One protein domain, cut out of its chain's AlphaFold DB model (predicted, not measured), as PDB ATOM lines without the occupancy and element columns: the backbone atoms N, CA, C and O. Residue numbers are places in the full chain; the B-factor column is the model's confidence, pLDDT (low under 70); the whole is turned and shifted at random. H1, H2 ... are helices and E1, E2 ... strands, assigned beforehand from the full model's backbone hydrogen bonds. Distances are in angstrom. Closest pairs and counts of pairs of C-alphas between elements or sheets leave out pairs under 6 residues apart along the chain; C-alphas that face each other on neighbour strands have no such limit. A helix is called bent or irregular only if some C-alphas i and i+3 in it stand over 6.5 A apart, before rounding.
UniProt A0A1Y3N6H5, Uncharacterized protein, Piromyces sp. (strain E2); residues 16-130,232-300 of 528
ATOM      1  N   ILE A  16     -30.039  22.272 -27.172       48.84
ATOM      2  CA  ILE A  16     -28.998  21.416 -27.770       48.84
ATOM      3  C   ILE A  16     -27.757  21.316 -26.862       48.84
ATOM      4  O   ILE A  16     -27.025  20.337 -26.952       48.84
ATOM      5  N   SER A  17     -27.543  22.265 -25.943       44.28
ATOM      6  CA  SER A  17     -26.484  22.184 -24.925       44.28
ATOM      7  C   SER A  17     -26.847  21.362 -23.682       44.28
ATOM      8  O   SER A  17     -26.028  21.266 -22.772       44.28
ATOM      9  N   PHE A  18     -28.041  20.761 -23.607       47.62
ATOM     10  CA  PHE A  18     -28.283  19.694 -22.633       47.62
ATOM     11  C   PHE A  18     -27.663  18.402 -23.177       47.62
ATOM     12  O   PHE A  18     -28.337  17.605 -23.828       47.62
ATOM     13  N   GLY A  19     -26.359  18.230 -22.942       53.38
ATOM     14  CA  GLY A  19     -25.672  16.961 -23.164       53.38
ATOM     15  C   GLY A  19     -26.423  15.857 -22.423       53.38
ATOM     16  O   GLY A  19     -26.647  15.941 -21.213       53.38
ATOM     17  N   ILE A  20     -26.906  14.857 -23.159       64.25
ATOM     18  CA  ILE A  20     -27.564  13.695 -22.565       64.25
ATOM     19  C   ILE A  20     -26.453  12.863 -21.930       64.25
ATOM     20  O   ILE A  20     -25.791  12.093 -22.618       64.25
ATOM     21  N   SER A  21     -26.237  13.038 -20.627       81.94
ATOM     22  CA  SER A  21     -25.263  12.224 -19.908       81.94
ATOM     23  C   SER A  21     -25.753  10.777 -19.811       81.94
ATOM     24  O   SER A  21     -26.848  10.502 -19.303       81.94
ATOM     25  N   ILE A  22     -24.948   9.837 -20.305       93.19
ATOM     26  CA  ILE A  22     -25.231   8.405 -20.228       93.19
ATOM     27  C   ILE A  22     -24.869   7.925 -18.825       93.19
ATOM     28  O   ILE A  22     -23.701   7.895 -18.444       93.19
ATOM     29  N   THR A  23     -25.872   7.500 -18.057       95.75
ATOM     30  CA  THR A  23     -25.644   6.868 -16.751       95.75
ATOM     31  C   THR A  23     -25.476   5.357 -16.897       95.75
ATOM     32  O   THR A  23     -26.377   4.677 -17.392       95.75
ATOM     33  N   ILE A  24     -24.342   4.835 -16.434       96.19
ATOM     34  CA  ILE A  24     -24.033   3.403 -16.349       96.19
ATOM     35  C   ILE A  24     -24.249   2.959 -14.905       96.19
ATOM     36  O   ILE A  24     -23.677   3.544 -13.984       96.19
ATOM     37  N   ASP A  25     -25.032   1.905 -14.694       97.31
ATOM     38  CA  ASP A  25     -25.276   1.370 -13.356       97.31
ATOM     39  C   ASP A  25     -24.288   0.233 -13.058       97.31
ATOM     40  O   ASP A  25     -24.326  -0.824 -13.685       97.31
ATOM     41  N   ALA A  26     -23.400   0.431 -12.087       97.12
ATOM     42  CA  ALA A  26     -22.471  -0.584 -11.609       97.12
ATOM     43  C   ALA A  26     -22.967  -1.245 -10.319       97.12
ATOM     44  O   ALA A  26     -23.646  -0.609  -9.507       97.12
ATOM     45  N   ILE A  27     -22.584  -2.502 -10.096       94.81
ATOM     46  CA  ILE A  27     -22.791  -3.209  -8.827       94.81
ATOM     47  C   ILE A  27     -21.483  -3.808  -8.312       94.81
ATOM     48  O   ILE A  27     -20.707  -4.387  -9.074       94.81
ATOM     49  N   ALA A  28     -21.261  -3.672  -7.007       92.12
ATOM     50  CA  ALA A  28     -20.148  -4.284  -6.295       92.12
ATOM     51  C   ALA A  28     -20.602  -4.766  -4.914       92.12
ATOM     52  O   ALA A  28     -21.615  -4.301  -4.387       92.12
ATOM     53  N   PHE A  29     -19.827  -5.666  -4.314       87.25
ATOM     54  CA  PHE A  29     -20.011  -6.089  -2.931       87.25
ATOM     55  C   PHE A  29     -18.710  -5.923  -2.159       87.25
ATOM     56  O   PHE A  29     -17.652  -6.351  -2.624       87.25
ATOM     57  N   THR A  30     -18.804  -5.352  -0.963       83.75
ATOM     58  CA  THR A  30     -17.698  -5.275  -0.011       83.75
ATOM     59  C   THR A  30     -18.128  -5.791   1.355       83.75
ATOM     60  O   THR A  30     -19.261  -5.595   1.790       83.75
ATOM     61  N   TYR A  31     -17.196  -6.419   2.063       70.12
ATOM     62  CA  TYR A  31     -17.357  -6.702   3.488       70.12
ATOM     63  C   TYR A  31     -17.000  -5.506   4.374       70.12
ATOM     64  O   TYR A  31     -17.457  -5.437   5.512       70.12
ATOM     65  N   PHE A  32     -16.206  -4.569   3.854       68.81
ATOM     66  CA  PHE A  32     -15.592  -3.490   4.621       68.81
ATOM     67  C   PHE A  32     -15.774  -2.162   3.876       68.81
ATOM     68  O   PHE A  32     -15.166  -1.950   2.830       68.81
ATOM     69  N   GLU A  33     -16.627  -1.269   4.388       62.94
ATOM     70  CA  GLU A  33     -16.953   0.004   3.714       62.94
ATOM     71  C   GLU A  33     -15.823   1.040   3.797       62.94
ATOM     72  O   GLU A  33     -15.648   1.822   2.870       62.94
ATOM     73  N   SER A  34     -15.017   1.046   4.863       56.88
ATOM     74  CA  SER A  34     -13.998   2.086   5.077       56.88
ATOM     75  C   SER A  34     -12.764   1.962   4.178       56.88
ATOM     76  O   SER A  34     -12.048   2.943   4.013       56.88
ATOM     77  N   ASN A  35     -12.524   0.783   3.594       62.75
ATOM     78  CA  ASN A  35     -11.303   0.469   2.847       62.75
ATOM     79  C   ASN A  35     -11.556  -0.125   1.455       62.75
ATOM     80  O   ASN A  35     -10.608  -0.532   0.783       62.75
ATOM     81  N   GLU A  36     -12.797  -0.141   0.976       82.00
ATOM     82  CA  GLU A  36     -13.096  -0.673  -0.355       82.00
ATOM     83  C   GLU A  36     -12.524   0.209  -1.487       82.00
ATOM     84  O   GLU A  36     -12.182   1.378  -1.294       82.00
ATOM     85  N   ILE A  37     -12.309  -0.388  -2.662       87.88
ATOM     86  CA  ILE A  37     -11.650   0.262  -3.810       87.88
ATOM     87  C   ILE A  37     -12.654   0.769  -4.855       87.88
ATOM     88  O   ILE A  37     -12.327   1.640  -5.656       87.88
ATOM     89  N   PHE A  38     -13.880   0.252  -4.861       92.00
ATOM     90  CA  PHE A  38     -14.856   0.484  -5.920       92.00
ATOM     91  C   PHE A  38     -15.348   1.928  -5.945       92.00
ATOM     92  O   PHE A  38     -15.417   2.501  -7.032       92.00
ATOM     93  N   SER A  39     -15.641   2.551  -4.797       92.81
ATOM     94  CA  SER A  39     -16.075   3.960  -4.793       92.81
ATOM     95  C   SER A  39     -14.963   4.886  -5.264       92.81
ATOM     96  O   SER A  39     -15.244   5.839  -5.986       92.81
ATOM     97  N   SER A  40     -13.704   4.597  -4.917       92.50
ATOM     98  CA  SER A  40     -12.558   5.365  -5.412       92.50
ATOM     99  C   SER A  40     -12.420   5.230  -6.931       92.50
ATOM    100  O   SER A  40     -12.334   6.242  -7.620       92.50
ATOM    101  N   LEU A  41     -12.500   4.007  -7.468       94.50
ATOM    102  CA  LEU A  41     -12.408   3.764  -8.914       94.50
ATOM    103  C   LEU A  41     -13.524   4.471  -9.688       94.50
ATOM    104  O   LEU A  41     -13.291   5.025 -10.761       94.50
ATOM    105  N   VAL A  42     -14.739   4.454  -9.140       96.00
ATOM    106  CA  VAL A  42     -15.907   5.108  -9.738       96.00
ATOM    107  C   VAL A  42     -15.772   6.628  -9.689       96.00
ATOM    108  O   VAL A  42     -16.067   7.289 -10.681       96.00
ATOM    109  N   LYS A  43     -15.297   7.181  -8.567       95.62
ATOM    110  CA  LYS A  43     -15.016   8.613  -8.427       95.62
ATOM    111  C   LYS A  43     -13.987   9.074  -9.457       95.62
ATOM    112  O   LYS A  43     -14.262  10.012 -10.193       95.62
ATOM    113  N   ASP A  44     -12.866   8.366  -9.550       96.06
ATOM    114  CA  ASP A  44     -11.784   8.680 -10.485       96.06
ATOM    115  C   ASP A  44     -12.244   8.609 -11.944       96.06
ATOM    116  O   ASP A  44     -11.911   9.475 -12.749       96.06
ATOM    117  N   PHE A  45     -13.050   7.602 -12.293       97.44
ATOM    118  CA  PHE A  45     -13.610   7.516 -13.637       97.44
ATOM    119  C   PHE A  45     -14.558   8.680 -13.945       97.44
ATOM    120  O   PHE A  45     -14.534   9.203 -15.057       97.44
ATOM    121  N   ASN A  46     -15.395   9.089 -12.990       97.31
ATOM    122  CA  ASN A  46     -16.312  10.210 -13.194       97.31
ATOM    123  C   ASN A  46     -15.552  11.534 -13.363       97.31
ATOM    124  O   ASN A  46     -15.891  12.302 -14.255       97.31
ATOM    125  N   GLU A  47     -14.482  11.758 -12.596       96.94
ATOM    126  CA  GLU A  47     -13.575  12.901 -12.789       96.94
ATOM    127  C   GLU A  47     -12.919  12.864 -14.176       96.94
ATOM    128  O   GLU A  47     -12.996  13.833 -14.928       96.94
ATOM    129  N   TYR A  48     -12.374  11.713 -14.575       96.62
ATOM    130  CA  TYR A  48     -11.814  11.512 -15.912       96.62
ATOM    131  C   TYR A  48     -12.846  11.769 -17.026       96.62
ATOM    132  O   TYR A  48     -12.518  12.345 -18.065       96.62
ATOM    133  N   SER A  49     -14.095  11.352 -16.819       96.06
ATOM    134  CA  SER A  49     -15.199  11.550 -17.759       96.06
ATOM    135  C   SER A  49     -15.543  13.028 -17.935       96.06
ATOM    136  O   SER A  49     -15.712  13.482 -19.070       96.06
ATOM    137  N   GLU A  50     -15.582  13.786 -16.836       94.50
ATOM    138  CA  GLU A  50     -15.783  15.238 -16.851       94.50
ATOM    139  C   GLU A  50     -14.620  15.954 -17.553       94.50
ATOM    140  O   GLU A  50     -14.848  16.763 -18.454       94.50
ATOM    141  N   GLU A  51     -13.374  15.613 -17.219       95.56
ATOM    142  CA  GLU A  51     -12.173  16.219 -17.815       95.56
ATOM    143  C   GLU A  51     -12.069  15.982 -19.328       95.56
ATOM    144  O   GLU A  51     -11.613  16.853 -20.075       95.56
ATOM    145  N   ASN A  52     -12.520  14.817 -19.796       95.06
ATOM    146  CA  ASN A  52     -12.462  14.429 -21.205       95.06
ATOM    147  C   ASN A  52     -13.771  14.694 -21.965       95.06
ATOM    148  O   ASN A  52     -13.860  14.343 -23.142       95.06
ATOM    149  N   ASN A  53     -14.761  15.341 -21.333       93.19
ATOM    150  CA  ASN A  53     -16.084  15.624 -21.907       93.19
ATOM    151  C   ASN A  53     -16.734  14.374 -22.533       93.19
ATOM    152  O   ASN A  53     -17.231  14.415 -23.658       93.19
ATOM    153  N   LEU A  54     -16.673  13.239 -21.828       92.00
ATOM    154  CA  LEU A  54     -17.217  11.971 -22.327       92.00
ATOM    155  C   LEU A  54     -18.736  11.876 -22.154       92.00
ATOM    156  O   LEU A  54     -19.352  10.997 -22.749       92.00
ATOM    157  N   ASP A  55     -19.333  12.752 -21.338       92.44
ATOM    158  CA  ASP A  55     -20.752  12.738 -20.965       92.44
ATOM    159  C   ASP A  55     -21.209  11.397 -20.353       92.44
ATOM    160  O   ASP A  55     -22.380  11.021 -20.428       92.44
ATOM    161  N   ILE A  56     -20.307  10.663 -19.696       95.88
ATOM    162  CA  ILE A  56     -20.610   9.381 -19.045       95.88
ATOM    163  C   ILE A  56     -20.598   9.554 -17.524       95.88
ATOM    164  O   ILE A  56     -19.639  10.080 -16.966       95.88
ATOM    165  N   TYR A  57     -21.618   9.042 -16.840       96.62
ATOM    166  CA  TYR A  57     -21.653   8.974 -15.380       96.62
ATOM    167  C   TYR A  57     -21.764   7.523 -14.906       96.62
ATOM    168  O   TYR A  57     -22.750   6.834 -15.181       96.62
ATOM    169  N   LEU A  58     -20.764   7.043 -14.173       97.25
ATOM    170  CA  LEU A  58     -20.770   5.721 -13.560       97.25
ATOM    171  C   LEU A  58     -21.367   5.805 -12.156       97.25
ATOM    172  O   LEU A  58     -20.818   6.438 -11.254       97.25
ATOM    173  N   LYS A  59     -22.496   5.127 -11.958       97.44
ATOM    174  CA  LYS A  59     -23.202   5.061 -10.682       97.44
ATOM    175  C   LYS A  59     -22.942   3.725  -9.997       97.44
ATOM    176  O   LYS A  59     -23.385   2.686 -10.476       97.44
ATOM    177  N   LEU A  60     -22.292   3.751  -8.838       96.19
ATOM    178  CA  LEU A  60     -22.037   2.551  -8.045       96.19
ATOM    179  C   LEU A  60     -23.207   2.211  -7.115       96.19
ATOM    180  O   LEU A  60     -23.633   3.030  -6.303       96.19
ATOM    181  N   ASN A  61     -23.670   0.967  -7.184       93.94
ATOM    182  CA  ASN A  61     -24.538   0.349  -6.188       93.94
ATOM    183  C   ASN A  61     -23.687  -0.620  -5.356       93.94
ATOM    184  O   ASN A  61     -23.487  -1.773  -5.739       93.94
ATOM    185  N   LEU A  62     -23.145  -0.125  -4.243       90.94
ATOM    186  CA  LEU A  62     -22.284  -0.896  -3.351       90.94
ATOM    187  C   LEU A  62     -23.121  -1.647  -2.313       90.94
ATOM    188  O   LEU A  62     -23.807  -1.033  -1.496       90.94
ATOM    189  N   LEU A  63     -23.056  -2.973  -2.340       88.44
ATOM    190  CA  LEU A  63     -23.685  -3.834  -1.345       88.44
ATOM    191  C   LEU A  63     -22.698  -4.190  -0.228       88.44
ATOM    192  O   LEU A  63     -21.521  -4.443  -0.480       88.44
ATOM    193  N   SER A  64     -23.204  -4.248   0.999       84.25
ATOM    194  CA  SER A  64     -22.476  -4.673   2.191       84.25
ATOM    195  C   SER A  64     -23.411  -5.431   3.141       84.25
ATOM    196  O   SER A  64     -24.635  -5.285   3.044       84.25
ATOM    197  N   PRO A  65     -22.881  -6.206   4.104       76.62
ATOM    198  CA  PRO A  65     -23.703  -6.829   5.145       76.62
ATOM    199  C   PRO A  65     -24.513  -5.834   5.998       76.62
ATOM    200  O   PRO A  65     -25.430  -6.244   6.702       76.62
ATOM    201  N   LEU A  66     -24.172  -4.538   5.974       72.50
ATOM    202  CA  LEU A  66     -24.866  -3.494   6.736       72.50
ATOM    203  C   LEU A  66     -26.068  -2.918   5.980       72.50
ATOM    204  O   LEU A  66     -27.047  -2.509   6.604       72.50
ATOM    205  N   ASN A  67     -26.001  -2.878   4.648       81.12
ATOM    206  CA  ASN A  67     -27.036  -2.285   3.798       81.12
ATOM    207  C   ASN A  67     -27.882  -3.323   3.040       81.12
ATOM    208  O   ASN A  67     -28.859  -2.966   2.378       81.12
ATOM    209  N   SER A  68     -27.523  -4.604   3.149       73.94
ATOM    210  CA  SER A  68     -28.174  -5.710   2.463       73.94
ATOM    211  C   SER A  68     -28.274  -6.934   3.366       73.94
ATOM    212  O   SER A  68     -27.372  -7.228   4.144       73.94
ATOM    213  N   THR A  69     -29.343  -7.715   3.212       66.00
ATOM    214  CA  THR A  69     -29.490  -9.027   3.869       66.00
ATOM    215  C   THR A  69     -28.655 -10.121   3.192       66.00
ATOM    216  O   THR A  69     -28.825 -11.299   3.487       66.00
ATOM    217  N   VAL A  70     -27.821  -9.751   2.218       60.38
ATOM    218  CA  VAL A  70     -27.043 -10.657   1.372       60.38
ATOM    219  C   VAL A  70     -25.641 -10.820   1.968       60.38
ATOM    220  O   VAL A  70     -24.867  -9.865   1.993       60.38
ATOM    221  N   HIS A  71     -25.291 -12.027   2.420       60.50
ATOM    222  CA  HIS A  71     -23.901 -12.397   2.730       60.50
ATOM    223  C   HIS A  71     -23.125 -12.693   1.432       60.50
ATOM    224  O   HIS A  71     -23.742 -12.937   0.404       60.50
ATOM    225  N   ASN A  72     -21.782 -12.710   1.414       52.69
ATOM    226  CA  ASN A  72     -21.039 -12.900   0.146       52.69
ATOM    227  C   ASN A  72     -21.310 -14.259  -0.528       52.69
ATOM    228  O   ASN A  72     -21.391 -14.324  -1.751       52.69
ATOM    229  N   SER A  73     -21.541 -15.323   0.254       55.06
ATOM    230  CA  SER A  73     -22.013 -16.617  -0.277       55.06
ATOM    231  C   SER A  73     -23.344 -16.486  -1.029       55.06
ATOM    232  O   SER A  73     -23.611 -17.198  -1.996       55.06
ATOM    233  N   ASP A  74     -24.169 -15.525  -0.620       66.31
ATOM    234  CA  ASP A  74     -25.464 -15.236  -1.227       66.31
ATOM    235  C   ASP A  74     -25.358 -14.151  -2.307       66.31
ATOM    236  O   ASP A  74     -26.227 -14.071  -3.176       66.31
ATOM    237  N   TYR A  75     -24.297 -13.335  -2.299       74.31
ATOM    238  CA  TYR A  75     -24.049 -12.291  -3.293       74.31
ATOM    239  C   TYR A  75     -23.803 -12.909  -4.661       74.31
ATOM    240  O   TYR A  75     -24.506 -12.567  -5.614       74.31
ATOM    241  N   GLY A  76     -22.897 -13.889  -4.750       78.12
ATOM    242  CA  GLY A  76     -22.642 -14.600  -6.000       78.12
ATOM    243  C   GLY A  76     -23.914 -15.225  -6.588       78.12
ATOM    244  O   GLY A  76     -24.203 -15.088  -7.777       78.12
ATOM    245  N   SER A  77     -24.734 -15.846  -5.736       79.75
ATOM    246  CA  SER A  77     -26.019 -16.448  -6.123       79.75
ATOM    247  C   SER A  77     -27.087 -15.414  -6.504       79.75
ATOM    248  O   SER A  77     -27.845 -15.628  -7.453       79.75
ATOM    249  N   SER A  78     -27.125 -14.267  -5.826       83.25
ATOM    250  CA  SER A  78     -28.052 -13.167  -6.122       83.25
ATOM    251  C   SER A  78     -27.733 -12.505  -7.463       83.25
ATOM    252  O   SER A  78     -28.632 -12.310  -8.284       83.25
ATOM    253  N   ILE A  79     -26.451 -12.227  -7.721       88.06
ATOM    254  CA  ILE A  79     -25.976 -11.732  -9.019       88.06
ATOM    255  C   ILE A  79     -26.290 -12.744 -10.117       88.06
ATOM    256  O   ILE A  79     -26.867 -12.376 -11.140       88.06
ATOM    257  N   TYR A  80     -26.017 -14.029  -9.881       85.94
ATOM    258  CA  TYR A  80     -26.349 -15.076 -10.842       85.94
ATOM    259  C   TYR A  80     -27.848 -15.133 -11.162       85.94
ATOM    260  O   TYR A  80     -28.228 -15.253 -12.323       85.94
ATOM    261  N   SER A  81     -28.718 -14.997 -10.154       87.50
ATOM    262  CA  SER A  81     -30.173 -14.968 -10.354       87.50
ATOM    263  C   SER A  81     -30.615 -13.791 -11.232       87.50
ATOM    264  O   SER A  81     -31.479 -13.956 -12.096       87.50
ATOM    265  N   LEU A  82     -30.012 -12.610 -11.045       89.25
ATOM    266  CA  LEU A  82     -30.272 -11.435 -11.884       89.25
ATOM    267  C   LEU A  82     -29.824 -11.662 -13.334       89.25
ATOM    268  O   LEU A  82     -30.590 -11.384 -14.259       89.25
ATOM    269  N   LEU A  83     -28.622 -12.210 -13.527       90.25
ATOM    270  CA  LEU A  83     -28.064 -12.503 -14.849       90.25
ATOM    271  C   LEU A  83     -28.874 -13.581 -15.588       90.25
ATOM    272  O   LEU A  83     -29.160 -13.430 -16.775       90.25
ATOM    273  N   GLN A  84     -29.344 -14.615 -14.885       88.88
ATOM    274  CA  GLN A  84     -30.204 -15.659 -15.457       88.88
ATOM    275  C   GLN A  84     -31.572 -15.133 -15.903       88.88
ATOM    276  O   GLN A  84     -32.118 -15.570 -16.916       88.88
ATOM    277  N   LYS A  85     -32.109 -14.135 -15.193       91.56
ATOM    278  CA  LYS A  85     -33.323 -13.412 -15.606       91.56
ATOM    279  C   LYS A  85     -33.082 -12.443 -16.765       91.56
ATOM    280  O   LYS A  85     -34.021 -11.758 -17.163       91.56
ATOM    281  N   LYS A  86     -31.856 -12.381 -17.297       92.31
ATOM    282  CA  LYS A  86     -31.432 -11.444 -18.343       92.31
ATOM    283  C   LYS A  86     -31.725  -9.990 -17.974       92.31
ATOM    284  O   LYS A  86     -32.176  -9.208 -18.804       92.31
ATOM    285  N   SER A  87     -31.543  -9.657 -16.696       91.56
ATOM    286  CA  SER A  87     -31.831  -8.321 -16.184       91.56
ATOM    287  C   SER A  87     -30.837  -7.300 -16.739       91.56
ATOM    288  O   SER A  87     -29.631  -7.526 -16.699       91.56
ATOM    289  N   ASP A  88     -31.351  -6.155 -17.180       89.38
ATOM    290  CA  ASP A  88     -30.604  -4.966 -17.611       89.38
ATOM    291  C   ASP A  88     -30.418  -3.945 -16.473       89.38
ATOM    292  O   ASP A  88     -30.136  -2.771 -16.706       89.38
ATOM    293  N   LYS A  89     -30.603  -4.381 -15.218       93.69
ATOM    294  CA  LYS A  89     -30.562  -3.506 -14.039       93.69
ATOM    295  C   LYS A  89     -29.182  -2.891 -13.809       93.69
ATOM    296  O   LYS A  89     -29.102  -1.772 -13.311       93.69
ATOM    297  N   TYR A  90     -28.126  -3.640 -14.111       96.00
ATOM    298  CA  TYR A  90     -26.749  -3.183 -13.999       96.00
ATOM    299  C   TYR A  90     -26.019  -3.472 -15.306       96.00
ATOM    300  O   TYR A  90     -26.257  -4.488 -15.959       96.00
ATOM    301  N   ASP A  91     -25.124  -2.565 -15.659       96.06
ATOM    302  CA  ASP A  91     -24.337  -2.580 -16.883       96.06
ATOM    303  C   ASP A  91     -22.912  -3.085 -16.630       96.06
ATOM    304  O   ASP A  91     -22.349  -3.800 -17.461       96.06
ATOM    305  N   LEU A  92     -22.350  -2.755 -15.460       95.50
ATOM    306  CA  LEU A  92     -20.996  -3.120 -15.049       95.50
ATOM    307  C   LEU A  92     -21.019  -3.886 -13.721       95.50
ATOM    308  O   LEU A  92     -21.622  -3.458 -12.738       95.50
ATOM    309  N   TYR A  93     -20.336  -5.022 -13.674       94.38
ATOM    310  CA  TYR A  93     -20.299  -5.898 -12.508       94.38
ATOM    311  C   TYR A  93     -18.870  -6.013 -11.992       94.38
ATOM    312  O   TYR A  93     -17.996  -6.494 -12.712       94.38
ATOM    313  N   PHE A  94     -18.655  -5.640 -10.732       91.88
ATOM    314  CA  PHE A  94     -17.472  -6.031  -9.971       91.88
ATOM    315  C   PHE A  94     -17.771  -7.351  -9.257       91.88
ATOM    316  O   PHE A  94     -18.727  -7.454  -8.477       91.88
ATOM    317  N   TYR A  95     -16.971  -8.379  -9.531       86.44
ATOM    318  CA  TYR A  95     -17.188  -9.716  -8.978       86.44
ATOM    319  C   TYR A  95     -15.871 -10.417  -8.646       86.44
ATOM    320  O   TYR A  95     -14.853 -10.179  -9.286       86.44
ATOM    321  N   ASP A  96     -15.872 -11.285  -7.633       83.12
ATOM    322  CA  ASP A  96     -14.695 -12.093  -7.292       83.12
ATOM    323  C   ASP A  96     -14.351 -13.051  -8.448       83.12
ATOM    324  O   ASP A  96     -15.239 -13.654  -9.061       83.12
ATOM    325  N   ASN A  97     -13.058 -13.210  -8.740       75.88
ATOM    326  CA  ASN A  97     -12.573 -14.028  -9.851       75.88
ATOM    327  C   ASN A  97     -13.100 -15.485  -9.869       75.88
ATOM    328  O   ASN A  97     -13.149 -16.080 -10.954       75.88
ATOM    329  N   VAL A  98     -13.551 -16.050  -8.741       73.31
ATOM    330  CA  VAL A  98     -14.154 -17.400  -8.671       73.31
ATOM    331  C   VAL A  98     -15.471 -17.514  -9.434       73.31
ATOM    332  O   VAL A  98     -15.816 -18.599  -9.895       73.31
ATOM    333  N   TYR A  99     -16.195 -16.411  -9.636       79.44
ATOM    334  CA  TYR A  99     -17.477 -16.432 -10.344       79.44
ATOM    335  C   TYR A  99     -17.345 -16.276 -11.864       79.44
ATOM    336  O   TYR A  99     -18.352 -16.300 -12.568       79.44
ATOM    337  N   SER A 100     -16.119 -16.175 -12.395       77.81
ATOM    338  CA  SER A 100     -15.875 -15.940 -13.829       77.81
ATOM    339  C   SER A 100     -16.549 -16.974 -14.732       77.81
ATOM    340  O   SER A 100     -17.154 -16.605 -15.731       77.81
ATOM    341  N   SER A 101     -16.493 -18.264 -14.384       69.88
ATOM    342  CA  SER A 101     -17.130 -19.319 -15.184       69.88
ATOM    343  C   SER A 101     -18.659 -19.223 -15.113       69.88
ATOM    344  O   SER A 101     -19.337 -19.254 -16.137       69.88
ATOM    345  N   LYS A 102     -19.193 -18.989 -13.907       76.12
ATOM    346  CA  LYS A 102     -20.631 -18.886 -13.629       76.12
ATOM    347  C   LYS A 102     -21.277 -17.666 -14.293       76.12
ATOM    348  O   LYS A 102     -22.417 -17.753 -14.737       76.12
ATOM    349  N   PHE A 103     -20.582 -16.530 -14.347       82.50
ATOM    350  CA  PHE A 103     -21.126 -15.286 -14.906       82.50
ATOM    351  C   PHE A 103     -20.732 -15.061 -16.367       82.50
ATOM    352  O   PHE A 103     -21.429 -14.327 -17.061       82.50
ATOM    353  N   GLY A 104     -19.657 -15.693 -16.843       78.81
ATOM    354  CA  GLY A 104     -19.035 -15.398 -18.136       78.81
ATOM    355  C   GLY A 104     -19.996 -15.445 -19.323       78.81
ATOM    356  O   GLY A 104     -19.981 -14.530 -20.135       78.81
ATOM    357  N   SER A 105     -20.910 -16.422 -19.385       80.69
ATOM    358  CA  SER A 105     -21.912 -16.526 -20.466       80.69
ATOM    359  C   SER A 105     -22.959 -15.406 -20.479       80.69
ATOM    360  O   SER A 105     -23.785 -15.341 -21.390       80.69
ATOM    361  N   HIS A 106     -22.989 -14.571 -19.441       87.00
ATOM    362  CA  HIS A 106     -23.873 -13.416 -19.311       87.00
ATOM    363  C   HIS A 106     -23.155 -12.084 -19.551       87.00
ATOM    364  O   HIS A 106     -23.807 -11.035 -19.572       87.00
ATOM    365  N   PHE A 107     -21.838 -12.116 -19.745       88.19
ATOM    366  CA  PHE A 107     -21.034 -10.949 -20.061       88.19
ATOM    367  C   PHE A 107     -20.579 -10.981 -21.513       88.19
ATOM    368  O   PHE A 107     -20.523 -12.036 -22.141       88.19
ATOM    369  N   TYR A 108     -20.272  -9.807 -22.051       82.31
ATOM    370  CA  TYR A 108     -19.629  -9.731 -23.353       82.31
ATOM    371  C   TYR A 108     -18.237 -10.365 -23.320       82.31
ATOM    372  O   TYR A 108     -17.495 -10.189 -22.350       82.31
ATOM    373  N   ASP A 109     -17.868 -11.036 -24.412       77.69
ATOM    374  CA  ASP A 109     -16.490 -11.459 -24.622       77.69
ATOM    375  C   ASP A 109     -15.613 -10.218 -24.817       77.69
ATOM    376  O   ASP A 109     -15.815  -9.414 -25.731       77.69
ATOM    377  N   LEU A 110     -14.657 -10.026 -23.909       77.62
ATOM    378  CA  LEU A 110     -13.763  -8.879 -23.947       77.62
ATOM    379  C   LEU A 110     -12.754  -8.978 -25.098       77.62
ATOM    380  O   LEU A 110     -12.263  -7.933 -25.520       77.62
ATOM    381  N   ASN A 111     -12.488 -10.173 -25.641       72.50
ATOM    382  CA  ASN A 111     -11.616 -10.350 -26.811       72.50
ATOM    383  C   ASN A 111     -12.178  -9.674 -28.065       72.50
ATOM    384  O   ASN A 111     -11.415  -9.209 -28.908       72.50
ATOM    385  N   ASP A 112     -13.503  -9.572 -28.164       76.50
ATOM    386  CA  ASP A 112     -14.176  -8.929 -29.294       76.50
ATOM    387  C   ASP A 112     -14.203  -7.396 -29.170       76.50
ATOM    388  O   ASP A 112     -14.563  -6.693 -30.115       76.50
ATOM    389  N   ILE A 113     -13.882  -6.860 -27.987       79.81
ATOM    390  CA  ILE A 113     -14.181  -5.472 -27.605       79.81
ATOM    391  C   ILE A 113     -12.925  -4.678 -27.238       79.81
ATOM    392  O   ILE A 113     -12.832  -3.473 -27.507       79.81
ATOM    393  N   LEU A 114     -11.973  -5.320 -26.566       78.94
ATOM    394  CA  LEU A 114     -10.740  -4.688 -26.126       78.94
ATOM    395  C   LEU A 114      -9.629  -4.922 -27.152       78.94
ATOM    396  O   LEU A 114      -9.530  -6.013 -27.712       78.94
ATOM    397  N   PRO A 115      -8.761  -3.920 -27.387       85.50
ATOM    398  CA  PRO A 115      -7.543  -4.131 -28.154       85.50
ATOM    399  C   PRO A 115      -6.720  -5.251 -27.524       85.50
ATOM    400  O   PRO A 115      -6.621  -5.333 -26.296       85.50
ATOM    401  N   LYS A 116      -6.099  -6.080 -28.363       78.94
ATOM    402  CA  LYS A 116      -5.282  -7.197 -27.895       78.94
ATOM    403  C   LYS A 116      -4.170  -6.716 -26.961       78.94
ATOM    404  O   LYS A 116      -3.952  -7.312 -25.917       78.94
ATOM    405  N   GLU A 117      -3.570  -5.565 -27.255       83.69
ATOM    406  CA  GLU A 117      -2.536  -4.955 -26.421       83.69
ATOM    407  C   GLU A 117      -3.020  -4.699 -24.989       83.69
ATOM    408  O   GLU A 117      -2.238  -4.817 -24.052       83.69
ATOM    409  N   HIS A 118      -4.303  -4.366 -24.808       82.81
ATOM    410  CA  HIS A 118      -4.895  -4.134 -23.490       82.81
ATOM    411  C   HIS A 118      -5.076  -5.435 -22.708       82.81
ATOM    412  O   HIS A 118      -4.838  -5.462 -21.503       82.81
ATOM    413  N   ILE A 119      -5.472  -6.512 -23.390       76.25
ATOM    414  CA  ILE A 119      -5.636  -7.848 -22.801       76.25
ATOM    415  C   ILE A 119      -4.267  -8.424 -22.425       76.25
ATOM    416  O   ILE A 119      -4.074  -8.861 -21.289       76.25
ATOM    417  N   ASP A 120      -3.297  -8.320 -23.332       77.12
ATOM    418  CA  ASP A 120      -1.934  -8.828 -23.173       77.12
ATOM    419  C   ASP A 120      -1.201  -8.159 -21.985       77.12
ATOM    420  O   ASP A 120      -0.315  -8.765 -21.380       77.12
ATOM    421  N   MET A 121      -1.593  -6.942 -21.562       82.75
ATOM    422  CA  MET A 121      -1.066  -6.317 -20.331       82.75
ATOM    423  C   MET A 121      -1.349  -7.144 -19.070       82.75
ATOM    424  O   MET A 121      -0.560  -7.105 -18.119       82.75
ATOM    425  N   TYR A 122      -2.493  -7.827 -19.049       74.75
ATOM    426  CA  TYR A 122      -2.982  -8.643 -17.941       74.75
ATOM    427  C   TYR A 122      -2.743 -10.135 -18.154       74.75
ATOM    428  O   TYR A 122      -2.940 -10.910 -17.213       74.75
ATOM    429  N   GLU A 123      -2.348 -10.548 -19.361       54.50
ATOM    430  CA  GLU A 123      -2.155 -11.951 -19.690       54.50
ATOM    431  C   GLU A 123      -1.031 -12.530 -18.828       54.50
ATOM    432  O   GLU A 123       0.158 -12.220 -18.937       54.50
ATOM    433  N   TYR A 124      -1.452 -13.358 -17.880       52.25
ATOM    434  CA  TYR A 124      -0.551 -14.069 -17.010       52.25
ATOM    435  C   TYR A 124       0.053 -15.214 -17.828       52.25
ATOM    436  O   TYR A 124      -0.626 -16.205 -18.092       52.25
ATOM    437  N   GLU A 125       1.331 -15.116 -18.206       41.22
ATOM    438  CA  GLU A 125       2.103 -16.274 -18.675       41.22
ATOM    439  C   GLU A 125       2.229 -17.304 -17.529       41.22
ATOM    440  O   GLU A 125       3.263 -17.429 -16.874       41.22
ATOM    441  N   ILE A 126       1.165 -18.077 -17.287       35.59
ATOM    442  CA  ILE A 126       1.143 -19.258 -16.401       35.59
ATOM    443  C   ILE A 126       1.984 -20.392 -17.035       35.59
ATOM    444  O   ILE A 126       2.231 -21.408 -16.397       35.59
ATOM    445  N   ILE A 127       2.485 -20.215 -18.266       32.38
ATOM    446  CA  ILE A 127       3.113 -21.275 -19.068       32.38
ATOM    447  C   ILE A 127       4.650 -21.135 -19.200       32.38
ATOM    448  O   ILE A 127       5.311 -22.119 -19.521       32.38
ATOM    449  N   SER A 128       5.281 -19.989 -18.896       26.89
ATOM    450  CA  SER A 128       6.708 -19.768 -19.242       26.89
ATOM    451  C   SER A 128       7.734 -19.897 -18.097       26.89
ATOM    452  O   SER A 128       8.937 -19.920 -18.357       26.89
ATOM    453  N   GLN A 129       7.317 -20.014 -16.831       26.22
ATOM    454  CA  GLN A 129       8.234 -19.897 -15.678       26.22
ATOM    455  C   GLN A 129       8.660 -21.227 -15.033       26.22
ATOM    456  O   GLN A 129       9.016 -21.265 -13.859       26.22
ATOM    457  N   SER A 130       8.695 -22.318 -15.799       25.81
ATOM    458  CA  SER A 130       9.279 -23.594 -15.352       25.81
ATOM    459  C   SER A 130      10.767 -23.766 -15.707       25.81
ATOM    460  O   SER A 130      11.326 -24.827 -15.442       25.81
ATOM    461  N   GLY A 232      -8.763 -11.140  -5.664       77.12
ATOM    462  CA  GLY A 232      -9.089  -9.908  -6.381       77.12
ATOM    463  C   GLY A 232     -10.424  -9.946  -7.116       77.12
ATOM    464  O   GLY A 232     -11.142 -10.951  -7.125       77.12
ATOM    465  N   TYR A 233     -10.742  -8.808  -7.727       83.75
ATOM    466  CA  TYR A 233     -12.007  -8.561  -8.404       83.75
ATOM    467  C   TYR A 233     -11.805  -8.450  -9.911       83.75
ATOM    468  O   TYR A 233     -10.861  -7.818 -10.381       83.75
ATOM    469  N   ASN A 234     -12.739  -9.035 -10.648       85.75
ATOM    470  CA  ASN A 234     -12.883  -8.904 -12.084       85.75
ATOM    471  C   ASN A 234     -14.001  -7.908 -12.413       85.75
ATOM    472  O   ASN A 234     -14.883  -7.633 -11.595       85.75
ATOM    473  N   LEU A 235     -13.964  -7.412 -13.648       89.75
ATOM    474  CA  LEU A 235     -14.984  -6.557 -14.241       89.75
ATOM    475  C   LEU A 235     -15.706  -7.299 -15.362       89.75
ATOM    476  O   LEU A 235     -15.074  -7.948 -16.193       89.75
ATOM    477  N   GLY A 236     -17.034  -7.209 -15.379       89.62
ATOM    478  CA  GLY A 236     -17.885  -7.805 -16.407       89.62
ATOM    479  C   GLY A 236     -18.876  -6.787 -16.948       89.62
ATOM    480  O   GLY A 236     -19.470  -6.041 -16.171       89.62
ATOM    481  N   ILE A 237     -19.058  -6.761 -18.268       92.69
ATOM    482  CA  ILE A 237     -20.052  -5.910 -18.932       92.69
ATOM    483  C   ILE A 237     -21.252  -6.777 -19.290       92.69
ATOM    484  O   ILE A 237     -21.103  -7.775 -19.996       92.69
ATOM    485  N   CYS A 238     -22.436  -6.399 -18.815       93.69
ATOM    486  CA  CYS A 238     -23.670  -7.143 -19.040       93.69
ATOM    487  C   CYS A 238     -24.009  -7.239 -20.529       93.69
ATOM    488  O   CYS A 238     -24.147  -6.218 -21.204       93.69
ATOM    489  N   GLN A 239     -24.228  -8.455 -21.041       90.94
ATOM    490  CA  GLN A 239     -24.612  -8.627 -22.446       90.94
ATOM    491  C   GLN A 239     -26.022  -8.101 -22.765       90.94
ATOM    492  O   GLN A 239     -26.362  -7.888 -23.925       90.94
ATOM    493  N   TYR A 240     -26.847  -7.902 -21.734       93.25
ATOM    494  CA  TYR A 240     -28.247  -7.485 -21.860       93.25
ATOM    495  C   TYR A 240     -28.436  -5.963 -21.808       93.25
ATOM    496  O   TYR A 240     -29.552  -5.482 -22.003       93.25
ATOM    497  N   SER A 241     -27.366  -5.204 -21.558       92.31
ATOM    498  CA  SER A 241     -27.397  -3.743 -21.561       92.31
ATOM    499  C   SER A 241     -27.685  -3.175 -22.948       92.31
ATOM    500  O   SER A 241     -27.303  -3.738 -23.976       92.31
ATOM    501  N   LYS A 242     -28.326  -2.001 -22.979       91.75
ATOM    502  CA  LYS A 242     -28.545  -1.236 -24.216       91.75
ATOM    503  C   LYS A 242     -27.206  -0.851 -24.853       91.75
ATOM    504  O   LYS A 242     -26.263  -0.525 -24.135       91.75
ATOM    505  N   ASN A 243     -27.153  -0.792 -26.185       87.56
ATOM    506  CA  ASN A 243     -25.920  -0.502 -26.934       87.56
ATOM    507  C   ASN A 243     -25.211   0.791 -26.485       87.56
ATOM    508  O   ASN A 243     -23.999   0.790 -26.320       87.56
ATOM    509  N   GLU A 244     -25.951   1.868 -26.219       87.56
ATOM    510  CA  GLU A 244     -25.372   3.139 -25.744       87.56
ATOM    511  C   GLU A 244     -24.692   2.991 -24.370       87.56
ATOM    512  O   GLU A 244     -23.572   3.454 -24.167       87.56
ATOM    513  N   LYS A 245     -25.333   2.268 -23.440       93.25
ATOM    514  CA  LYS A 245     -24.768   1.951 -22.119       93.25
ATOM    515  C   LYS A 245     -23.586   0.987 -22.219       93.25
ATOM    516  O   LYS A 245     -22.664   1.081 -21.416       93.25
ATOM    517  N   LYS A 246     -23.588   0.090 -23.211       90.81
ATOM    518  CA  LYS A 246     -22.480  -0.834 -23.477       90.81
ATOM    519  C   LYS A 246     -21.203  -0.077 -23.842       90.81
ATOM    520  O   LYS A 246     -20.188  -0.299 -23.197       90.81
ATOM    521  N   GLU A 247     -21.247   0.824 -24.822       91.56
ATOM    522  CA  GLU A 247     -20.064   1.609 -25.230       91.56
ATOM    523  C   GLU A 247     -19.528   2.476 -24.085       91.56
ATOM    524  O   GLU A 247     -18.318   2.552 -23.838       91.56
ATOM    525  N   ALA A 248     -20.440   3.056 -23.308       94.50
ATOM    526  CA  ALA A 248     -20.087   3.802 -22.115       94.50
ATOM    527  C   ALA A 248     -19.412   2.892 -21.058       94.50
ATOM    528  O   ALA A 248     -18.367   3.244 -20.506       94.50
ATOM    529  N   ALA A 249     -19.940   1.684 -20.817       95.31
ATOM    530  CA  ALA A 249     -19.363   0.702 -19.893       95.31
ATOM    531  C   ALA A 249     -17.992   0.187 -20.351       95.31
ATOM    532  O   ALA A 249     -17.110  -0.016 -19.518       95.31
ATOM    533  N   ILE A 250     -17.779   0.026 -21.659       93.88
ATOM    534  CA  ILE A 250     -16.472  -0.320 -22.235       93.88
ATOM    535  C   ILE A 250     -15.457   0.785 -21.947       93.88
ATOM    536  O   ILE A 250     -14.322   0.495 -21.573       93.88
ATOM    537  N   THR A 251     -15.867   2.045 -22.085       95.06
ATOM    538  CA  THR A 251     -15.018   3.206 -21.790       95.06
ATOM    539  C   THR A 251     -14.619   3.238 -20.313       95.06
ATOM    540  O   THR A 251     -13.433   3.360 -20.001       95.06
ATOM    541  N   ALA A 252     -15.579   3.019 -19.408       96.38
ATOM    542  CA  ALA A 252     -15.315   2.892 -17.975       96.38
ATOM    543  C   ALA A 252     -14.373   1.726 -17.648       96.38
ATOM    544  O   ALA A 252     -13.393   1.900 -16.922       96.38
ATOM    545  N   LEU A 253     -14.618   0.549 -18.230       94.69
ATOM    546  CA  LEU A 253     -13.773  -0.628 -18.039       94.69
ATOM    547  C   LEU A 253     -12.339  -0.367 -18.512       94.69
ATOM    548  O   LEU A 253     -11.400  -0.679 -17.777       94.69
ATOM    549  N   LYS A 254     -12.153   0.232 -19.697       94.12
ATOM    550  CA  LYS A 254     -10.831   0.578 -20.248       94.12
ATOM    551  C   LYS A 254     -10.060   1.523 -19.333       94.12
ATOM    552  O   LYS A 254      -8.880   1.283 -19.097       94.12
ATOM    553  N   TYR A 255     -10.718   2.546 -18.791       96.06
ATOM    554  CA  TYR A 255     -10.092   3.468 -17.844       96.06
ATOM    555  C   TYR A 255      -9.676   2.758 -16.548       96.06
ATOM    556  O   TYR A 255      -8.507   2.812 -16.168       96.06
ATOM    557  N   ILE A 256     -10.598   2.030 -15.907       95.31
ATOM    558  CA  ILE A 256     -10.351   1.347 -14.623       95.31
ATOM    559  C   ILE A 256      -9.227   0.304 -14.745       95.31
ATOM    560  O   ILE A 256      -8.424   0.107 -13.828       95.31
ATOM    561  N   THR A 257      -9.149  -0.363 -15.896       92.50
ATOM    562  CA  THR A 257      -8.120  -1.367 -16.203       92.50
ATOM    563  C   THR A 257      -6.923  -0.791 -16.968       92.50
ATOM    564  O   THR A 257      -6.101  -1.528 -17.506       92.50
ATOM    565  N   SER A 258      -6.790   0.533 -17.043       94.38
ATOM    566  CA  SER A 258      -5.645   1.165 -17.696       94.38
ATOM    567  C   SER A 258      -4.388   1.066 -16.834       94.38
ATOM    568  O   SER A 258      -4.444   1.043 -15.602       94.38
ATOM    569  N   LYS A 259      -3.220   1.079 -17.482       93.38
ATOM    570  CA  LYS A 259      -1.925   1.114 -16.791       93.38
ATOM    571  C   LYS A 259      -1.801   2.324 -15.856       93.38
ATOM    572  O   LYS A 259      -1.235   2.190 -14.777       93.38
ATOM    573  N   GLU A 260      -2.349   3.469 -16.251       94.75
ATOM    574  CA  GLU A 260      -2.347   4.706 -15.465       94.75
ATOM    575  C   GLU A 260      -3.170   4.569 -14.182       94.75
ATOM    576  O   GLU A 260      -2.633   4.752 -13.089       94.75
ATOM    577  N   CYS A 261      -4.438   4.155 -14.302       94.62
ATOM    578  CA  CYS A 261      -5.303   3.936 -13.144       94.62
ATOM    579  C   CYS A 261      -4.687   2.885 -12.209       94.62
ATOM    580  O   CYS A 261      -4.507   3.126 -11.018       94.62
ATOM    581  N   GLN A 262      -4.240   1.748 -12.746       93.06
ATOM    582  CA  GLN A 262      -3.603   0.701 -11.945       93.06
ATOM    583  C   GLN A 262      -2.322   1.183 -11.243       93.06
ATOM    584  O   GLN A 262      -2.115   0.857 -10.074       93.06
ATOM    585  N   LYS A 263      -1.481   1.990 -11.910       94.50
ATOM    586  CA  LYS A 263      -0.283   2.595 -11.304       94.50
ATOM    587  C   LYS A 263      -0.649   3.510 -10.137       94.50
ATOM    588  O   LYS A 263      -0.041   3.385  -9.075       94.50
ATOM    589  N   LYS A 264      -1.663   4.369 -10.305       94.19
ATOM    590  CA  LYS A 264      -2.166   5.266  -9.252       94.19
ATOM    591  C   LYS A 264      -2.507   4.491  -7.975       94.19
ATOM    592  O   LYS A 264      -1.996   4.820  -6.909       94.19
ATOM    593  N   TYR A 265      -3.273   3.403  -8.081       90.56
ATOM    594  CA  TYR A 265      -3.669   2.607  -6.910       90.56
ATOM    595  C   TYR A 265      -2.523   1.811  -6.272       90.56
ATOM    596  O   TYR A 265      -2.542   1.600  -5.054       90.56
ATOM    597  N   ILE A 266      -1.502   1.411  -7.042       88.94
ATOM    598  CA  ILE A 266      -0.272   0.858  -6.454       88.94
ATOM    599  C   ILE A 266       0.434   1.932  -5.613       88.94
ATOM    600  O   ILE A 266       0.820   1.665  -4.476       88.94
ATOM    601  N   LEU A 267       0.585   3.149  -6.142       88.69
ATOM    602  CA  LEU A 267       1.322   4.228  -5.478       88.69
ATOM    603  C   LEU A 267       0.591   4.784  -4.247       88.69
ATOM    604  O   LEU A 267       1.216   5.030  -3.213       88.69
ATOM    605  N   GLU A 268      -0.724   4.963  -4.339       86.69
ATOM    606  CA  GLU A 268      -1.532   5.555  -3.269       86.69
ATOM    607  C   GLU A 268      -1.887   4.546  -2.174       86.69
ATOM    608  O   GLU A 268      -1.817   4.874  -0.988       86.69
ATOM    609  N   ARG A 269      -2.257   3.315  -2.557       82.38
ATOM    610  CA  ARG A 269      -2.841   2.323  -1.637       82.38
ATOM    611  C   ARG A 269      -2.018   1.039  -1.495       82.38
ATOM    612  O   ARG A 269      -2.387   0.185  -0.698       82.38
ATOM    613  N   GLY A 270      -0.923   0.877  -2.243       79.31
ATOM    614  CA  GLY A 270      -0.090  -0.334  -2.197       79.31
ATOM    615  C   GLY A 270      -0.772  -1.585  -2.762       79.31
ATOM    616  O   GLY A 270      -0.332  -2.700  -2.492       79.31
ATOM    617  N   ILE A 271      -1.860  -1.425  -3.524       81.44
ATOM    618  CA  ILE A 271      -2.652  -2.543  -4.051       81.44
ATOM    619  C   ILE A 271      -1.942  -3.128  -5.270       81.44
ATOM    620  O   ILE A 271      -1.680  -2.422  -6.238       81.44
ATOM    621  N   PHE A 272      -1.647  -4.428  -5.251       80.44
ATOM    622  CA  PHE A 272      -0.966  -5.083  -6.366       80.44
ATOM    623  C   PHE A 272      -1.858  -5.193  -7.608       80.44
ATOM    624  O   PHE A 272      -2.956  -5.740  -7.556       80.44
ATOM    625  N   SER A 273      -1.331  -4.752  -8.752       86.38
ATOM    626  CA  SER A 273      -1.974  -4.930 -10.054       86.38
ATOM    627  C   SER A 273      -1.681  -6.299 -10.690       86.38
ATOM    628  O   SER A 273      -0.662  -6.958 -10.424       86.38
ATOM    629  N   GLY A 274      -2.581  -6.704 -11.589       80.94
ATOM    630  CA  GLY A 274      -2.359  -7.788 -12.544       80.94
ATOM    631  C   GLY A 274      -1.371  -7.423 -13.659       80.94
ATOM    632  O   GLY A 274      -0.764  -8.324 -14.231       80.94
ATOM    633  N   ILE A 275      -1.139  -6.130 -13.924       86.88
ATOM    634  CA  ILE A 275      -0.245  -5.679 -14.999       86.88
ATOM    635  C   ILE A 275       1.215  -5.860 -14.580       86.88
ATOM    636  O   ILE A 275       1.753  -5.094 -13.778       86.88
ATOM    637  N   LYS A 276       1.893  -6.857 -15.158       79.69
ATOM    638  CA  LYS A 276       3.281  -7.204 -14.795       79.69
ATOM    639  C   LYS A 276       4.263  -6.056 -15.041       79.69
ATOM    640  O   LYS A 276       5.121  -5.804 -14.200       79.69
ATOM    641  N   SER A 277       4.101  -5.336 -16.154       88.62
ATOM    642  CA  SER A 277       5.014  -4.254 -16.557       88.62
ATOM    643  C   SER A 277       5.011  -3.043 -15.616       88.62
ATOM    644  O   SER A 277       5.897  -2.200 -15.717       88.62
ATOM    645  N   LEU A 278       4.038  -2.929 -14.701       91.06
ATOM    646  CA  LEU A 278       4.055  -1.897 -13.660       91.06
ATOM    647  C   LEU A 278       5.135  -2.152 -12.610       91.06
ATOM    648  O   LEU A 278       5.622  -1.209 -12.006       91.06
ATOM    649  N   PHE A 279       5.556  -3.403 -12.421       88.50
ATOM    650  CA  PHE A 279       6.608  -3.746 -11.461       88.50
ATOM    651  C   PHE A 279       8.019  -3.613 -12.046       88.50
ATOM    652  O   PHE A 279       8.997  -3.952 -11.382       88.50
ATOM    653  N   ASP A 280       8.145  -3.147 -13.289       89.94
ATOM    654  CA  ASP A 280       9.414  -2.718 -13.889       89.94
ATOM    655  C   ASP A 280       9.613  -1.193 -13.791       89.94
ATOM    656  O   ASP A 280      10.674  -0.691 -14.149       89.94
ATOM    657  N   ASP A 281       8.608  -0.461 -13.300       92.44
ATOM    658  CA  ASP A 281       8.637   0.991 -13.133       92.44
ATOM    659  C   ASP A 281       9.341   1.375 -11.819       92.44
ATOM    660  O   ASP A 281       8.950   0.932 -10.736       92.44
ATOM    661  N   GLU A 282      10.383   2.206 -11.905       92.75
ATOM    662  CA  GLU A 282      11.183   2.617 -10.744       92.75
ATOM    663  C   GLU A 282      10.353   3.338  -9.675       92.75
ATOM    664  O   GLU A 282      10.579   3.120  -8.485       92.75
ATOM    665  N   GLU A 283       9.371   4.152 -10.071       93.81
ATOM    666  CA  GLU A 283       8.500   4.881  -9.142       93.81
ATOM    667  C   GLU A 283       7.623   3.909  -8.348       93.81
ATOM    668  O   GLU A 283       7.472   4.029  -7.131       93.81
ATOM    669  N   VAL A 284       7.101   2.883  -9.027       92.25
ATOM    670  CA  VAL A 284       6.336   1.811  -8.385       92.25
ATOM    671  C   VAL A 284       7.219   1.050  -7.397       92.25
ATOM    672  O   VAL A 284       6.818   0.828  -6.254       92.25
ATOM    673  N   CYS A 285       8.443   0.704  -7.797       87.69
ATOM    674  CA  CYS A 285       9.357  -0.082  -6.969       87.69
ATOM    675  C   CYS A 285       9.969   0.683  -5.789       87.69
ATOM    676  O   CYS A 285      10.496   0.059  -4.870       87.69
ATOM    677  N   GLN A 286       9.878   2.014  -5.774       87.94
ATOM    678  CA  GLN A 286      10.177   2.815  -4.583       87.94
ATOM    679  C   GLN A 286       9.086   2.687  -3.512       87.94
ATOM    680  O   GLN A 286       9.371   2.860  -2.326       87.94
ATOM    681  N   LYS A 287       7.841   2.402  -3.915       84.94
ATOM    682  CA  LYS A 287       6.688   2.334  -3.010       84.94
ATOM    683  C   LYS A 287       6.364   0.918  -2.545       84.94
ATOM    684  O   LYS A 287       5.974   0.740  -1.392       84.94
ATOM    685  N   VAL A 288       6.495  -0.068  -3.430       83.19
ATOM    686  CA  VAL A 288       6.193  -1.478  -3.147       83.19
ATOM    687  C   VAL A 288       7.384  -2.371  -3.468       83.19
ATOM    688  O   VAL A 288       8.192  -2.064  -4.341       83.19
ATOM    689  N   ASP A 289       7.472  -3.522  -2.802       80.44
ATOM    690  CA  ASP A 289       8.513  -4.505  -3.098       80.44
ATOM    691  C   ASP A 289       8.215  -5.238  -4.422       80.44
ATOM    692  O   ASP A 289       7.544  -6.275  -4.483       80.44
ATOM    693  N   CYS A 290       8.725  -4.672  -5.515       84.12
ATOM    694  CA  CYS A 290       8.644  -5.267  -6.844       84.12
ATOM    695  C   CYS A 290       9.358  -6.620  -6.933       84.12
ATOM    696  O   CYS A 290       8.915  -7.480  -7.697       84.12
ATOM    697  N   ASN A 291      10.447  -6.834  -6.184       80.50
ATOM    698  CA  ASN A 291      11.182  -8.100  -6.212       80.50
ATOM    699  C   ASN A 291      10.336  -9.210  -5.592       80.50
ATOM    700  O   ASN A 291      10.174 -10.268  -6.204       80.50
ATOM    701  N   PHE A 292       9.713  -8.929  -4.442       77.25
ATOM    702  CA  PHE A 292       8.711  -9.801  -3.841       77.25
ATOM    703  C   PHE A 292       7.609 -10.119  -4.855       77.25
ATOM    704  O   PHE A 292       7.412 -11.287  -5.192       77.25
ATOM    705  N   ARG A 293       6.965  -9.104  -5.445       79.06
ATOM    706  CA  ARG A 293       5.869  -9.306  -6.406       79.06
ATOM    707  C   ARG A 293       6.264 -10.117  -7.644       79.06
ATOM    708  O   ARG A 293       5.439 -10.896  -8.133       79.06
ATOM    709  N   LYS A 294       7.486  -9.940  -8.158       78.88
ATOM    710  CA  LYS A 294       8.036 -10.711  -9.289       78.88
ATOM    711  C   LYS A 294       8.340 -12.161  -8.916       78.88
ATOM    712  O   LYS A 294       8.270 -13.021  -9.784       78.88
ATOM    713  N   SER A 295       8.652 -12.425  -7.648       73.81
ATOM    714  CA  SER A 295       8.940 -13.771  -7.138       73.81
ATOM    715  C   SER A 295       7.696 -14.587  -6.756       73.81
ATOM    716  O   SER A 295       7.800 -15.801  -6.579       73.81
ATOM    717  N   VAL A 296       6.521 -13.956  -6.641       74.19
ATOM    718  CA  VAL A 296       5.259 -14.647  -6.322       74.19
ATOM    719  C   VAL A 296       4.929 -15.677  -7.407       74.19
ATOM    720  O   VAL A 296       4.829 -15.332  -8.583       74.19
ATOM    721  N   GLN A 297       4.687 -16.922  -6.985       71.69
ATOM    722  CA  GLN A 297       4.174 -18.023  -7.808       71.69
ATOM    723  C   GLN A 297       2.678 -18.206  -7.526       71.69
ATOM    724  O   GLN A 297       2.306 -18.813  -6.517       71.69
ATOM    725  N   PRO A 298       1.801 -17.616  -8.345       66.06
ATOM    726  CA  PRO A 298       0.391 -17.589  -8.078       66.06
ATOM    727  C   PRO A 298      -0.306 -18.862  -8.556       66.06
ATOM    728  O   PRO A 298      -0.062 -19.378  -9.644       66.06
ATOM    729  N   LEU A 299      -1.243 -19.319  -7.742       64.88
ATOM    730  CA  LEU A 299      -2.131 -20.434  -7.982       64.88
ATOM    731  C   LEU A 299      -3.556 -19.895  -8.089       64.88
ATOM    732  O   LEU A 299      -4.043 -19.159  -7.224       64.88
ATOM    733  N   ARG A 300      -4.250 -20.260  -9.163       62.34
ATOM    734  CA  ARG A 300      -5.656 -19.899  -9.332       62.34
ATOM    735  C   ARG A 300      -6.521 -20.796  -8.447       62.34
ATOM    736  O   ARG A 300      -6.291 -22.000  -8.368       62.34
TER     737      ARG A 300
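This is residues 16 to 130 and 232 to 300 of the 528 residues of an uncharacterized protein of Piromyces sp. (strain E2) (UniProt A0A1Y3N6H5). A twisted four-stranded sheet has H1 and H5 over one face and H3 over the other, while H2 grazes it; beyond the end of H5 a smaller lobe of four helices, H6 to H9, follows. The printed part has 184 residues with nine named helices and four named strands, in the order E1 H1 E2 H2 E3 H3 H4 E4 H5 H6 H7 H8 H9. The sheet runs E2 E1 E3 E4 and is mixed, and the class is mixed, helices and strands. The whole is compact, with a radius of gyration of the C-alphas of 17.2 A and spans of 49 by 43 by 36 A.

E1, residues 22 to 29, is an inner strand. H1, residues 38 to 51, is on the sheet at a height of 7.8 A, over E1 and E2, residues 56 to 63; the C-alphas of Asn 46 and Tyr 57 are closest, 5.9 A. E1, H1 and E2 form a strand-helix-strand unit, two parallel neighbour strands with a helix between, its crossover right-handed; N 24 and O 57 are within hydrogen-bond range at 2.8 A. H2, residues 72 to 84, only grazes the sheet, with residues 72 to 79. E2, H2 and E3, residues 92 to 96, form a split unit, with E1 between the strands, its crossover right-handed. E3 is parallel to E1, with N 94 and O 27 at 2.9 A. H3, residues 97 to 104, is irregular, with C-alphas 98 and 101 7.4 A apart; it touches H2 at Tyr 80 and Phe 103, closest C-alphas 6.6 A. H3 and H1 lie on opposite faces. H4, residues 116 to 120, is not on the sheet. E4, residues 233 to 237, is antiparallel to E3, with N 236 and O 93 at 2.9 A. H5, residues 243 to 256, touches H1 with residues 252 to 256 alone, about perpendicular at 73 degrees; the C-alphas of Leu 41 and Ile 256 are closest, 6.5 A. H6, residues 259 to 269, touches H8, residues 282 to 287, at a shallow tilt of 29 degrees, with the C-alphas of Leu 267 and Lys 287 closest, 6.2 A. H7, residues 276 to 280, touches H9, residues 290 to 295, at Phe 279 and Cys 290, closest C-alphas 5.3 A. Every O i to N i+4 pair is within hydrogen-bond range in H1, H4, H5, H6 and H9; the others have 8 of 9 in H2, 2 of 4 in H3, 1 of 2 in H8 and 0 of 1 in H7, where 2 of 2 O i to N i+3 pairs are.

E1 begins at C-alpha 22 (-25.231, 8.405, -20.228) and is 23.2 A long; E2 is 22.3 A, H1 and H5 19.9 A each. H9 ends at C-alpha 295 (8.940, -13.771, -7.138).

The C-alphas of Ile 16 and Ser 130 are farthest apart, 60.4 A. Residues 131 to 231 are not printed, and C-alphas 130 and 232 are 24.6 A apart. The link from H3 to H4 is long. Mean pLDDT of the printed part is 82.6; among the residues under 70 are 16 to 20 and 123 to 130.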